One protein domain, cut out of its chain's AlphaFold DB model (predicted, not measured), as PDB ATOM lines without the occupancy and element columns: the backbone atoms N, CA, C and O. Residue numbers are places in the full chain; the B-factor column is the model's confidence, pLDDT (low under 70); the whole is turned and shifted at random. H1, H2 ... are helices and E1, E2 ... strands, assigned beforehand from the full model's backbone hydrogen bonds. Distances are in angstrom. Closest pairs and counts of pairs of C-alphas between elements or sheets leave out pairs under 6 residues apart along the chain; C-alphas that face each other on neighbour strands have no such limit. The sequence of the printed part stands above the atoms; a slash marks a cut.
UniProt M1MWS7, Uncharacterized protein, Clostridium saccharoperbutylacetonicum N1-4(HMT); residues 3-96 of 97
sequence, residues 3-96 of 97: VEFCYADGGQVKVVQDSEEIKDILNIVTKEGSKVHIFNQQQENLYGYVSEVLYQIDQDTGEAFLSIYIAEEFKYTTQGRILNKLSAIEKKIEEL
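AT A GLANCE: This is residues 3 to 96 of the 97 residues of an uncharacterized protein of Clostridium saccharoperbutylacetonicum N1-4(HMT) (UniProt M1MWS7). A five-strand sheet, strongly twisted and curled like part of a barrel, makes the body, and the long helix H2 leads away from it, its residues 85 to 94 sticking out as a free arm. The tip of the hairpin E4 and E5, residues 58 to 63, also stands free, and the short helix H1 only grazes the sheet. The printed part has 94 residues, with E1, E2, H1, E3, E4, E5 and H2 along the chain; the sheet's order is E2, E1, E5, E4, E3, mixed, and the class is mixed, helices and strands. The whole is loose, with a radius of gyration of the C-alphas of 16.4 A, and elongated, spanning 59 by 35 by 27 A.

IN THESE COORDINATES: Begin in the sheet with E4, residues 46 to 57, 24.2 A from first to last C-alpha; it bends by 101 degrees at residue 49. E5, residues 64 to 71, measures 23.0 A. Find C-alpha 3 at (-25.240, 30.164, -47.063), where E1 begins, residues 3 to 7, 13.5 A long. E2 is residues 13 to 18, 14.0 A, and E3 is residues 35 to 38, 10.3 A. H1 is residues 26 to 29, 5.2 A. H2, residues 78 to 94, runs 24.9 A from C-alpha 78 at (-15.759, 42.587, -32.569) to C-alpha 94 at (1.666, 49.609, -16.294).

HOW THE PARTS SIT: Look first at E3, E4 and E5, a meander, each strand the antiparallel neighbour of the one before. The pairing is staggered: E4 pairs with E3 over residues 46 to 49, with N 36 and O 48 at 2.8 A, and with E5 over residues 49 to 57, with N 67 and O 54 at 2.8 A. E1 is parallel to E5 at 30 degrees, with N 4 and O 66 at 2.8 A. E1 and E2 form a hairpin, antiparallel at 164 degrees, with N 5 and O 15 at 2.9 A. E2 and E3 are the edge strands, and they are apart, but only just, with closest C-alphas at 8.3 A. H1 grazes the sheet with residues 26 to 29; the closest C-alphas of H1 and E3 are those of Val 29 and Val 36, 7.1 A. H2 only grazes the sheet with residues 78 to 80; its closest C-alphas with E4 are those of Thr 78 and Ser 51, 6.9 A. In H2 every O i to N i+4 pair is within hydrogen-bond range; H1 is too short for such a pair.

THE WHOLE: The C-alphas farthest apart are those of Thr 61 and Leu 96, 59.4 A. Without the stretches that stand free, the body spans 36 by 28 by 23 A. The printed part has no cut, and no link is long. Mean pLDDT of the printed part is 90.4; look for values under 70 at residues 10 to 11 and 42 to 44.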
ATOM      1  N   VAL A   3     -26.297  29.566 -47.881       95.12
ATOM      2  CA  VAL A   3     -25.240  30.164 -47.063       95.12
ATOM      3  C   VAL A   3     -24.347  30.977 -47.976       95.12
ATOM      4  O   VAL A   3     -23.804  30.454 -48.949       95.12
ATOM      5  N   GLU A   4     -24.218  32.257 -47.669       94.00
ATOM      6  CA  GLU A   4     -23.475  33.220 -48.465       94.00
ATOM      7  C   GLU A   4     -22.207  33.616 -47.723       94.00
ATOM      8  O   GLU A   4     -22.247  33.955 -46.543       94.00
ATOM      9  N   PHE A   5     -21.075  33.599 -48.414       92.88
ATOM     10  CA  PHE A   5     -19.814  34.085 -47.872       92.88
ATOM     11  C   PHE A   5     -19.452  35.408 -48.540       92.88
ATOM     12  O   PHE A   5     -19.288  35.479 -49.764       92.88
ATOM     13  N   CYS A   6     -19.329  36.448 -47.719       92.00
ATOM     14  CA  CYS A   6     -19.232  37.838 -48.153       92.00
ATOM     15  C   CYS A   6     -17.958  38.492 -47.614       92.00
ATOM     16  O   CYS A   6     -17.507  38.162 -46.517       92.00
ATOM     17  N   TYR A   7     -17.412  39.476 -48.328       89.06
ATOM     18  CA  TYR A   7     -16.442  40.390 -47.720       89.06
ATOM     19  C   TYR A   7     -17.138  41.362 -46.760       89.06
ATOM     20  O   TYR A   7     -18.245  41.846 -47.023       89.06
ATOM     21  N   ALA A   8     -16.477  41.662 -45.642       85.81
ATOM     22  CA  ALA A   8     -16.984  42.585 -44.625       85.81
ATOM     23  C   ALA A   8     -16.973  44.069 -45.056       85.81
ATOM     24  O   ALA A   8     -17.544  44.907 -44.365       85.81
ATOM     25  N   ASP A   9     -16.320  44.413 -46.170       79.19
ATOM     26  CA  ASP A   9     -16.127  45.788 -46.655       79.19
ATOM     27  C   ASP A   9     -17.304  46.352 -47.472       79.19
ATOM     28  O   ASP A   9     -17.351  47.552 -47.742       79.19
ATOM     29  N   GLY A  10     -18.271  45.516 -47.844       66.06
ATOM     30  CA  GLY A  10     -19.408  45.968 -48.647       66.06
ATOM     31  C   GLY A  10     -20.408  44.890 -49.045       66.06
ATOM     32  O   GLY A  10     -21.278  45.159 -49.868       66.06
ATOM     33  N   GLY A  11     -20.303  43.675 -48.492       65.81
ATOM     34  CA  GLY A  11     -21.297  42.621 -48.694       65.81
ATOM     35  C   GLY A  11     -21.295  41.987 -50.083       65.81
ATOM     36  O   GLY A  11     -22.286  41.363 -50.455       65.81
ATOM     37  N   GLN A  12     -20.206  42.107 -50.855       80.19
ATOM     38  CA  GLN A  12     -20.095  41.364 -52.108       80.19
ATOM     39  C   GLN A  12     -20.073  39.861 -51.800       80.19
ATOM     40  O   GLN A  12     -19.098  39.348 -51.244       80.19
ATOM     41  N   VAL A  13     -21.147  39.166 -52.183       77.81
ATOM     42  CA  VAL A  13     -21.242  37.706 -52.120       77.81
ATOM     43  C   VAL A  13     -20.208  37.116 -53.076       77.81
ATOM     44  O   VAL A  13     -20.213  37.408 -54.274       77.81
ATOM     45  N   LYS A  14     -19.302  36.298 -52.544       81.31
ATOM     46  CA  LYS A  14     -18.268  35.608 -53.329       81.31
ATOM     47  C   LYS A  14     -18.662  34.174 -53.621       81.31
ATOM     48  O   LYS A  14     -18.432  33.684 -54.722       81.31
ATOM     49  N   VAL A  15     -19.253  33.511 -52.632       88.50
ATOM     50  CA  VAL A  15     -19.611  32.098 -52.714       88.50
ATOM     51  C   VAL A  15     -20.974  31.888 -52.084       88.50
ATOM     52  O   VAL A  15     -21.263  32.434 -51.023       88.50
ATOM     53  N   VAL A  16     -21.785  31.063 -52.740       91.88
ATOM     54  CA  VAL A  16     -23.046  30.552 -52.209       91.88
ATOM     55  C   VAL A  16     -22.940  29.032 -52.142       91.88
ATOM     56  O   VAL A  16     -22.456  28.400 -53.083       91.88
ATOM     57  N   GLN A  17     -23.354  28.451 -51.023       92.62
ATOM     58  CA  GLN A  17     -23.434  27.005 -50.805       92.62
ATOM     59  C   GLN A  17     -24.805  26.646 -50.242       92.62
ATOM     60  O   GLN A  17     -25.435  27.462 -49.564       92.62
ATOM     61  N   ASP A  18     -25.265  25.423 -50.497       95.00
ATOM     62  CA  ASP A  18     -26.441  24.925 -49.792       95.00
ATOM     63  C   ASP A  18     -26.063  24.560 -48.348       95.00
ATOM     64  O   ASP A  18     -25.015  23.964 -48.089       95.00
ATOM     65  N   SER A  19     -26.917  24.913 -47.385       94.56
ATOM     66  CA  SER A  19     -26.717  24.569 -45.977       94.56
ATOM     67  C   SER A  19     -26.545  23.066 -45.742       94.56
ATOM     68  O   SER A  19     -25.821  22.685 -44.826       94.56
ATOM     69  N   GLU A  20     -27.183  22.216 -46.551       95.56
ATOM     70  CA  GLU A  20     -27.076  20.759 -46.428       95.56
ATOM     71  C   GLU A  20     -25.684  20.232 -46.802       95.56
ATOM     72  O   GLU A  20     -25.220  19.254 -46.214       95.56
ATOM     73  N   GLU A  21     -24.991  20.895 -47.733       94.69
ATOM     74  CA  GLU A  21     -23.653  20.502 -48.194       94.69
ATOM     75  C   GLU A  21     -22.571  20.794 -47.147       94.69
ATOM     76  O   GLU A  21     -21.570  20.084 -47.067       94.69
ATOM     77  N   ILE A  22     -22.785  21.816 -46.310       93.31
ATOM     78  CA  ILE A  22     -21.823  22.263 -45.289       93.31
ATOM     79  C   ILE A  22     -22.325  22.088 -43.851       93.31
ATOM     80  O   ILE A  22     -21.742  22.640 -42.915       93.31
ATOM     81  N   LYS A  23     -23.394  21.310 -43.645       94.94
ATOM     82  CA  LYS A  23     -24.083  21.189 -42.349       94.94
ATOM     83  C   LYS A  23     -23.166  20.819 -41.181       94.94
ATOM     84  O   LYS A  23     -23.322  21.349 -40.084       94.94
ATOM     85  N   ASP A  24     -22.176  19.965 -41.433       94.69
ATOM     86  CA  ASP A  24     -21.276  19.445 -40.400       94.69
ATOM     87  C   ASP A  24     -20.294  20.514 -39.896       94.69
ATOM     88  O   ASP A  24     -19.782  20.420 -38.780       94.69
ATOM     89  N   ILE A  25     -20.050  21.555 -40.699       92.25
ATOM     90  CA  ILE A  25     -19.133  22.650 -40.365       92.25
ATOM     91  C   ILE A  25     -19.851  23.963 -40.052       92.25
ATOM     92  O   ILE A  25     -19.191  24.889 -39.580       92.25
ATOM     93  N   LEU A  26     -21.173  24.053 -40.263       93.12
ATOM     94  CA  LEU A  26     -21.957  25.281 -40.071       93.12
ATOM     95  C   LEU A  26     -21.675  25.940 -38.722       93.12
ATOM     96  O   LEU A  26     -21.270  27.095 -38.681       93.12
ATOM     97  N   ASN A  27     -21.760  25.177 -37.630       91.75
ATOM     98  CA  ASN A  27     -21.522  25.685 -36.274       91.75
ATOM     99  C   ASN A  27     -20.123  26.297 -36.072       91.75
ATOM    100  O   ASN A  27     -19.927  27.129 -35.187       91.75
ATOM    101  N   ILE A  28     -19.135  25.860 -36.858       90.62
ATOM    102  CA  ILE A  28     -17.762  26.366 -36.800       90.62
ATOM    103  C   ILE A  28     -17.656  27.653 -37.619       90.62
ATOM    104  O   ILE A  28     -17.097  28.644 -37.138       90.62
ATOM    105  N   VAL A  29     -18.201  27.650 -38.838       91.38
ATOM    106  CA  VAL A  29     -18.102  28.781 -39.775       91.38
ATOM    107  C   VAL A  29     -19.059  29.928 -39.448       91.38
ATOM    108  O   VAL A  29     -18.868  31.025 -39.955       91.38
ATOM    109  N   THR A  30     -20.029  29.729 -38.553       94.06
ATOM    110  CA  THR A  30     -20.894  30.800 -38.031       94.06
ATOM    111  C   THR A  30     -20.377  31.430 -36.738       94.06
ATOM    112  O   THR A  30     -21.011  32.325 -36.182       94.06
ATOM    113  N   LYS A  31     -19.251  30.960 -36.199       93.81
ATOM    114  CA  LYS A  31     -18.691  31.515 -34.967       93.81
ATOM    115  C   LYS A  31     -17.826  32.731 -35.290       93.81
ATOM    116  O   LYS A  31     -16.834  32.615 -36.003       93.81
ATOM    117  N   GLU A  32     -18.167  33.883 -34.714       92.94
ATOM    118  CA  GLU A  32     -17.347  35.091 -34.842       92.94
ATOM    119  C   GLU A  32     -15.908  34.831 -34.364       92.94
ATOM    120  O   GLU A  32     -15.681  34.170 -33.344       92.94
ATOM    121  N   GLY A  33     -14.936  35.336 -35.120       92.56
ATOM    122  CA  GLY A  33     -13.507  35.132 -34.909       92.56
ATOM    123  C   GLY A  33     -12.961  33.834 -35.508       92.56
ATOM    124  O   GLY A  33     -11.739  33.685 -35.585       92.56
ATOM    125  N   SER A  34     -13.810  32.905 -35.969       94.06
ATOM    126  CA  SER A  34     -13.349  31.714 -36.692       94.06
ATOM    127  C   SER A  34     -12.593  32.118 -37.949       94.06
ATOM    128  O   SER A  34     -13.038  32.972 -38.714       94.06
ATOM    129  N   LYS A  35     -11.448  31.481 -38.179       93.31
ATOM    130  CA  LYS A  35     -10.643  31.714 -39.372       93.31
ATOM    131  C   LYS A  35     -11.160  30.851 -40.516       93.31
ATOM    132  O   LYS A  35     -11.304  29.642 -40.355       93.31
ATOM    133  N   VAL A  36     -11.417  31.469 -41.661       91.69
ATOM    134  CA  VAL A  36     -12.009  30.824 -42.833       91.69
ATOM    135  C   VAL A  36     -11.123  31.080 -44.046       91.69
ATOM    136  O   VAL A  36     -10.585  32.173 -44.230       91.69
ATOM    137  N   HIS A  37     -10.966  30.048 -44.867       91.06
ATOM    138  CA  HIS A  37     -10.322  30.133 -46.168       91.06
ATOM    139  C   HIS A  37     -11.170  29.365 -47.176       91.06
ATOM    140  O   HIS A  37     -11.289  28.145 -47.088       91.06
ATOM    141  N   ILE A  38     -11.753  30.093 -48.116       87.56
ATOM    142  CA  ILE A  38     -12.521  29.546 -49.225       87.56
ATOM    143  C   ILE A  38     -11.694  29.780 -50.475       87.56
ATOM    144  O   ILE A  38     -11.388  30.921 -50.822       87.56
ATOM    145  N   PHE A  39     -11.305  28.692 -51.123       85.25
ATOM    146  CA  PHE A  39     -10.486  28.731 -52.322       85.25
ATOM    147  C   PHE A  39     -11.190  27.994 -53.453       85.25
ATOM    148  O   PHE A  39     -11.802  26.945 -53.255       85.25
ATOM    149  N   ASN A  40     -11.063  28.537 -54.655       74.38
ATOM    150  CA  ASN A  40     -11.461  27.882 -55.890       74.38
ATOM    151  C   ASN A  40     -10.281  27.997 -56.857       74.38
ATOM    152  O   ASN A  40      -9.722  29.076 -57.024       74.38
ATOM    153  N   GLN A  41      -9.897  26.897 -57.508       70.56
ATOM    154  CA  GLN A  41      -8.732  26.852 -58.403       70.56
ATOM    155  C   GLN A  41      -8.812  27.844 -59.580       70.56
ATOM    156  O   GLN A  41      -7.804  28.077 -60.242       70.56
ATOM    157  N   GLN A  42      -9.992  28.411 -59.853       69.75
ATOM    158  CA  GLN A  42     -10.256  29.289 -60.994       69.75
ATOM    159  C   GLN A  42     -10.743  30.700 -60.612       69.75
ATOM    160  O   GLN A  42     -11.037  31.488 -61.508       69.75
ATOM    161  N   GLN A  43     -10.871  31.036 -59.322       64.12
ATOM    162  CA  GLN A  43     -11.456  32.311 -58.869       64.12
ATOM    163  C   GLN A  43     -10.667  32.943 -57.714       64.12
ATOM    164  O   GLN A  43      -9.722  32.356 -57.191       64.12
ATOM    165  N   GLU A  44     -11.045  34.167 -57.339       67.69
ATOM    166  CA  GLU A  44     -10.510  34.859 -56.164       67.69
ATOM    167  C   GLU A  44     -10.756  34.055 -54.880       67.69
ATOM    168  O   GLU A  44     -11.847  33.529 -54.655       67.69
ATOM    169  N   ASN A  45      -9.734  33.982 -54.025       79.69
ATOM    170  CA  ASN A  45      -9.822  33.328 -52.724       79.69
ATOM    171  C   ASN A  45     -10.413  34.293 -51.689       79.69
ATOM    172  O   ASN A  45      -9.968  35.436 -51.580       79.69
ATOM    173  N   LEU A  46     -11.349  33.809 -50.871       86.75
ATOM    174  CA  LEU A  46     -11.846  34.531 -49.703       86.75
ATOM    175  C   LEU A  46     -11.125  34.011 -48.461       86.75
ATOM    176  O   LEU A  46     -11.247  32.840 -48.101       86.75
ATOM    177  N   TYR A  47     -10.368  34.875 -47.796       90.12
ATOM    178  CA  TYR A  47      -9.588  34.513 -46.618       90.12
ATOM    179  C   TYR A  47      -9.731  35.567 -45.528       90.12
ATOM    180  O   TYR A  47      -9.621  36.762 -45.791       90.12
ATOM    181  N   GLY A  48      -9.927  35.118 -44.290       93.56
ATOM    182  CA  GLY A  48      -9.983  36.015 -43.146       93.56
ATOM    183  C   GLY A  48     -10.665  35.390 -41.941       93.56
ATOM    184  O   GLY A  48     -10.577  34.184 -41.704       93.56
ATOM    185  N   TYR A  49     -11.336  36.231 -41.168       95.12
ATOM    186  CA  TYR A  49     -12.027  35.888 -39.935       95.12
ATOM    187  C   TYR A  49     -13.507  36.219 -40.066       95.12
ATOM    188  O   TYR A  49     -13.858  37.292 -40.557       95.12
ATOM    189  N   VAL A  50     -14.370  35.329 -39.584       94.69
ATOM    190  CA  VAL A  50     -15.803  35.602 -39.453       94.69
ATOM    191  C   VAL A  50     -15.966  36.820 -38.552       94.69
ATOM    192  O   VAL A  50     -15.568  36.807 -37.390       94.69
ATOM    193  N   SER A  51     -16.504  37.887 -39.112       94.00
ATOM    194  CA  SER A  51     -16.697  39.173 -38.443       94.00
ATOM    195  C   SER A  51     -18.137  39.377 -38.003       94.00
ATOM    196  O   SER A  51     -18.372  39.984 -36.964       94.00
ATOM    197  N   GLU A  52     -19.080  38.834 -38.768       92.75
ATOM    198  CA  GLU A  52     -20.507  38.938 -38.514       92.75
ATOM    199  C   GLU A  52     -21.234  37.790 -39.219       92.75
ATOM    200  O   GLU A  52     -20.765  37.262 -40.233       92.75
ATOM    201  N   VAL A  53     -22.381  37.406 -38.668       94.06
ATOM    202  CA  VAL A  53     -23.295  36.437 -39.269       94.06
ATOM    203  C   VAL A  53     -24.691  37.028 -39.243       94.06
ATOM    204  O   VAL A  53     -25.160  37.466 -38.193       94.06
ATOM    205  N   LEU A  54     -25.355  37.014 -40.392       93.62
ATOM    206  CA  LEU A  54     -26.667  37.607 -40.577       93.62
ATOM    207  C   LEU A  54     -27.629  36.573 -41.157       93.62
ATOM    208  O   LEU A  54     -27.434  36.075 -42.261       93.62
ATOM    209  N   TYR A  55     -28.676  36.253 -40.404       94.75
ATOM    210  CA  TYR A  55     -29.789  35.452 -40.900       94.75
ATOM    211  C   TYR A  55     -30.828  36.368 -41.545       94.75
ATOM    212  O   TYR A  55     -31.233  37.366 -40.944       94.75
ATOM    213  N   GLN A  56     -31.264  36.026 -42.752       93.50
ATOM    214  CA  GLN A  56     -32.185  36.829 -43.547       93.50
ATOM    215  C   GLN A  56     -33.290  35.956 -44.134       93.50
ATOM    216  O   GLN A  56     -33.081  34.784 -44.447       93.50
ATOM    217  N   ILE A  57     -34.471  36.547 -44.295       95.06
ATOM    218  CA  ILE A  57     -35.595  35.949 -45.013       95.06
ATOM    219  C   ILE A  57     -36.068  36.977 -46.032       95.06
ATOM    220  O   ILE A  57     -36.394  38.108 -45.663       95.06
ATOM    221  N   ASP A  58     -36.121  36.571 -47.291       93.00
ATOM    222  CA  ASP A  58     -36.827  37.308 -48.326       93.00
ATOM    223  C   ASP A  58     -38.334  37.132 -48.096       93.00
ATOM    224  O   ASP A  58     -38.856  36.018 -48.115       93.00
ATOM    225  N   GLN A  59     -39.036  38.231 -47.815       93.81
ATOM    226  CA  GLN A  59     -40.467  38.192 -47.506       93.81
ATOM    227  C   GLN A  59     -41.338  37.895 -48.729       93.81
ATOM    228  O   GLN A  59     -42.438  37.370 -48.560       93.81
ATOM    229  N   ASP A  60     -40.862  38.209 -49.933       95.69
ATOM    230  CA  ASP A  60     -41.624  38.022 -51.165       95.69
ATOM    231  C   ASP A  60     -41.537  36.569 -51.642       95.69
ATOM    232  O   ASP A  60     -42.524  35.999 -52.113       95.69
ATOM    233  N   THR A  61     -40.364  35.947 -51.496       94.06
ATOM    234  CA  THR A  61     -40.123  34.564 -51.943       94.06
ATOM    235  C   THR A  61     -40.211  33.530 -50.820       94.06
ATOM    236  O   THR A  61     -40.417  32.345 -51.084       94.06
ATOM    237  N   GLY A  62     -40.064  33.955 -49.563       93.06
ATOM    238  CA  GLY A  62     -39.917  33.072 -48.407       93.06
ATOM    239  C   GLY A  62     -38.557  32.369 -48.336       93.06
ATOM    240  O   GLY A  62     -38.369  31.509 -47.471       93.06
ATOM    241  N   GLU A  63     -37.611  32.691 -49.226       93.69
ATOM    242  CA  GLU A  63     -36.272  32.105 -49.197       93.69
ATOM    243  C   GLU A  63     -35.482  32.617 -47.985       93.69
ATOM    244  O   GLU A  63     -35.455  33.810 -47.684       93.69
ATOM    245  N   ALA A  64     -34.817  31.696 -47.287       94.12
ATOM    246  CA  ALA A  64     -33.939  32.010 -46.168       94.12
ATOM    247  C   ALA A  64     -32.465  31.941 -46.586       94.12
ATOM    248  O   ALA A  64     -32.039  31.001 -47.278       94.12
ATOM    249  N   PHE A  65     -31.691  32.896 -46.078       94.19
ATOM    250  CA  PHE A  65     -30.266  33.063 -46.328       94.19
ATOM    251  C   PHE A  65     -29.512  33.230 -45.010       94.19
ATOM    252  O   PHE A  65     -30.018  33.808 -44.045       94.19
ATOM    253  N   LEU A  66     -28.283  32.730 -44.976       95.56
ATOM    254  CA  LEU A  66     -27.338  32.972 -43.897       95.56
ATOM    255  C   LEU A  66     -26.067  33.575 -44.484       95.56
ATOM    256  O   LEU A  66     -25.272  32.862 -45.093       95.56
ATOM    257  N   SER A  67     -25.868  34.871 -44.290       94.69
ATOM    258  CA  SER A  67     -24.696  35.584 -44.789       94.69
ATOM    259  C   SER A  67     -23.609  35.612 -43.713       94.69
ATOM    260  O   SER A  67     -23.834  36.040 -42.581       94.69
ATOM    261  N   ILE A  68     -22.418  35.134 -44.059       94.56
ATOM    262  CA  ILE A  68     -21.231  35.066 -43.207       94.56
ATOM    263  C   ILE A  68     -20.212  36.064 -43.759       94.56
ATOM    264  O   ILE A  68     -19.670  35.884 -44.853       94.56
ATOM    265  N   TYR A  69     -19.938  37.120 -42.996       94.00
ATOM    266  CA  TYR A  69     -19.050  38.204 -43.407       94.00
ATOM    267  C   TYR A  69     -17.625  37.954 -42.932       94.00
ATOM    268  O   TYR A  69     -17.374  37.797 -41.736       94.00
ATOM    269  N   ILE A  70     -16.673  37.976 -43.859       93.38
ATOM    270  CA  ILE A  70     -15.264  37.692 -43.615       93.38
ATOM    271  C   ILE A  70     -14.457  38.992 -43.667       93.38
ATOM    272  O   ILE A  70     -14.443  39.695 -44.678       93.38
ATOM    273  N   ALA A  71     -13.771  39.302 -42.568       92.94
ATOM    274  CA  ALA A  71     -12.815  40.400 -42.474       92.94
ATOM    275  C   ALA A  71     -11.385  39.864 -42.602       92.94
ATOM    276  O   ALA A  71     -11.027  38.890 -41.943       92.94
ATOM    277  N   GLU A  72     -10.545  40.517 -43.402       90.88
ATOM    278  CA  GLU A  72      -9.171  40.055 -43.649       90.88
ATOM    279  C   GLU A  72      -8.320  40.002 -42.371       90.88
ATOM    280  O   GLU A  72      -7.570  39.050 -42.140       90.88
ATOM    281  N   GLU A  73      -8.465  41.004 -41.498       90.06
ATOM    282  CA  GLU A  73      -7.719  41.083 -40.246       90.06
ATOM    283  C   GLU A  73      -8.602  40.835 -39.019       90.06
ATOM    284  O   GLU A  73      -9.640  41.473 -38.829       90.06
ATOM    285  N   PHE A  74      -8.116  39.991 -38.102       87.75
ATOM    286  CA  PHE A  74      -8.815  39.668 -36.856       87.75
ATOM    287  C   PHE A  74      -9.150  40.912 -36.029       87.75
ATOM    288  O   PHE A  74     -10.222  40.992 -35.435       87.75
ATOM    289  N   LYS A  75      -8.270  41.921 -36.028       88.69
ATOM    290  CA  LYS A  75      -8.458  43.178 -35.287       88.69
ATOM    291  C   LYS A  75      -9.717  43.952 -35.695       88.69
ATOM    292  O   LYS A  75     -10.167  44.804 -34.932       88.69
ATOM    293  N   TYR A  76     -10.267  43.677 -36.879       84.56
ATOM    294  CA  TYR A  76     -11.484  44.313 -37.371       84.56
ATOM    295  C   TYR A  76     -12.765  43.579 -36.958       84.56
ATOM    296  O   TYR A  76     -13.832  44.179 -37.083       84.56
ATOM    297  N   THR A  77     -12.669  42.363 -36.408       88.75
ATOM    298  CA  THR A  77     -13.790  41.656 -35.757       88.75
ATOM    299  C   THR A  77     -14.161  42.317 -34.425       88.75
ATOM    300  O   THR A  77     -13.353  43.053 -33.847       88.75
ATOM    301  N   THR A  78     -15.357  42.059 -33.886       87.06
ATOM    302  CA  THR A  78     -15.759  42.587 -32.569       87.06
ATOM    303  C   THR A  78     -14.828  42.071 -31.480       87.06
ATOM    304  O   THR A  78     -14.339  42.853 -30.662       87.06
ATOM    305  N   GLN A  79     -14.508  40.775 -31.512       88.06
ATOM    306  CA  GLN A  79     -13.566  40.156 -30.575       88.06
ATOM    307  C   GLN A  79     -12.180  40.807 -30.639       88.06
ATOM    308  O   GLN A  79     -11.629  41.197 -29.608       88.06
ATOM    309  N   GLY A  80     -11.636  40.995 -31.846       87.75
ATOM    310  CA  GLY A  80     -10.351  41.662 -32.039       87.75
ATOM    311  C   GLY A  80     -10.354  43.110 -31.544       87.75
ATOM    312  O   GLY A  80      -9.398  43.545 -30.902       87.75
ATOM    313  N   ARG A  81     -11.449  43.852 -31.758       90.62
ATOM    314  CA  ARG A  81     -11.611  45.222 -31.239       90.62
ATOM    315  C   ARG A  81     -11.632  45.261 -29.712       90.62
ATOM    316  O   ARG A  81     -11.042  46.171 -29.133       90.62
ATOM    317  N   ILE A  82     -12.305  44.311 -29.063       93.19
ATOM    318  CA  ILE A  82     -12.331  44.208 -27.597       93.19
ATOM    319  C   ILE A  82     -10.927  43.913 -27.070       93.19
ATOM    320  O   ILE A  82     -10.456  44.635 -26.193       93.19
ATOM    321  N   LEU A  83     -10.239  42.921 -27.643       93.31
ATOM    322  CA  LEU A  83      -8.889  42.546 -27.225       93.31
ATOM    323  C   LEU A  83      -7.921  43.733 -27.317       93.31
ATOM    324  O   LEU A  83      -7.228  44.040 -26.353       93.31
ATOM    325  N   ASN A  84      -7.956  44.478 -28.424       92.19
ATOM    326  CA  ASN A  84      -7.127  45.672 -28.594       92.19
ATOM    327  C   ASN A  84      -7.404  46.750 -27.537       92.19
ATOM    328  O   ASN A  84      -6.476  47.405 -27.061       92.19
ATOM    329  N   LYS A  85      -8.675  46.953 -27.163       95.88
ATOM    330  CA  LYS A  85      -9.040  47.900 -26.100       95.88
ATOM    331  C   LYS A  85      -8.516  47.446 -24.739       95.88
ATOM    332  O   LYS A  85      -8.041  48.291 -23.988       95.88
ATOM    333  N   LEU A  86      -8.579  46.149 -24.436       96.56
ATOM    334  CA  LEU A  86      -8.054  45.592 -23.185       96.56
ATOM    335  C   LEU A  86      -6.536  45.770 -23.093       96.56
ATOM    336  O   LEU A  86      -6.068  46.351 -22.120       96.56
ATOM    337  N   SER A  87      -5.788  45.419 -24.142       95.62
ATOM    338  CA  SER A  87      -4.332  45.614 -24.162       95.62
ATOM    339  C   SER A  87      -3.925  47.086 -24.034       95.62
ATOM    340  O   SER A  87      -2.927  47.414 -23.394       95.62
ATOM    341  N   ALA A  88      -4.709  48.009 -24.600       96.25
ATOM    342  CA  ALA A  88      -4.470  49.441 -24.425       96.25
ATOM    343  C   ALA A  88      -4.723  49.921 -22.982       96.25
ATOM    344  O   ALA A  88      -4.083  50.874 -22.539       96.25
ATOM    345  N   ILE A  89      -5.660  49.297 -22.261       97.44
ATOM    346  CA  ILE A  89      -5.916  49.580 -20.842       97.44
ATOM    347  C   ILE A  89      -4.787  49.009 -19.979       97.44
ATOM    348  O   ILE A  89      -4.270  49.738 -19.139       97.44
ATOM    349  N   GLU A  90      -4.375  47.759 -20.212       97.75
ATOM    350  CA  GLU A  90      -3.264  47.109 -19.497       97.75
ATOM    351  C   GLU A  90      -1.995  47.962 -19.552       97.75
ATOM    352  O   GLU A  90      -1.441  48.308 -18.513       97.75
ATOM    353  N   LYS A  91      -1.619  48.431 -20.747       97.56
ATOM    354  CA  LYS A  91      -0.454  49.304 -20.923       97.56
ATOM    355  C   LYS A  91      -0.544  50.602 -20.107       97.56
ATOM    356  O   LYS A  91       0.441  51.042 -19.527       97.56
ATOM    357  N   LYS A  92      -1.725  51.224 -20.038       97.56
ATOM    358  CA  LYS A  92      -1.920  52.445 -19.235       97.56
ATOM    359  C   LYS A  92      -1.807  52.179 -17.738       97.56
ATOM    360  O   LYS A  92      -1.406  53.075 -17.009       97.56
ATOM    361  N   ILE A  93      -2.197  50.992 -17.275       97.62
ATOM    362  CA  ILE A  93      -2.035  50.596 -15.873       97.62
ATOM    363  C   ILE A  93      -0.547  50.422 -15.559       97.62
ATOM    364  O   ILE A  93      -0.091  50.945 -14.550       97.62
ATOM    365  N   GLU A  94       0.210  49.762 -16.439       96.94
ATOM    366  CA  GLU A  94       1.666  49.609 -16.294       96.94
ATOM    367  C   GLU A  94       2.395  50.957 -16.246       96.94
ATOM    368  O   GLU A  94       3.321  51.119 -15.464       96.94
ATOM    369  N   GLU A  95       1.959  51.945 -17.033       96.88
ATOM    370  CA  GLU A  95       2.524  53.305 -17.023       96.88
ATOM    371  C   GLU A  95       2.212  54.098 -15.733       96.88
ATOM    372  O   GLU A  95       2.832  55.135 -15.489       96.88
ATOM    373  N   LEU A  96       1.246  53.649 -14.923       94.50
ATOM    374  CA  LEU A  96       0.851  54.282 -13.657       94.50
ATOM    375  C   LEU A  96       1.496  53.638 -12.418       94.50
ATOM    376  O   LEU A  96       1.380  54.207 -11.328       94.50
TER     377      LEU A  96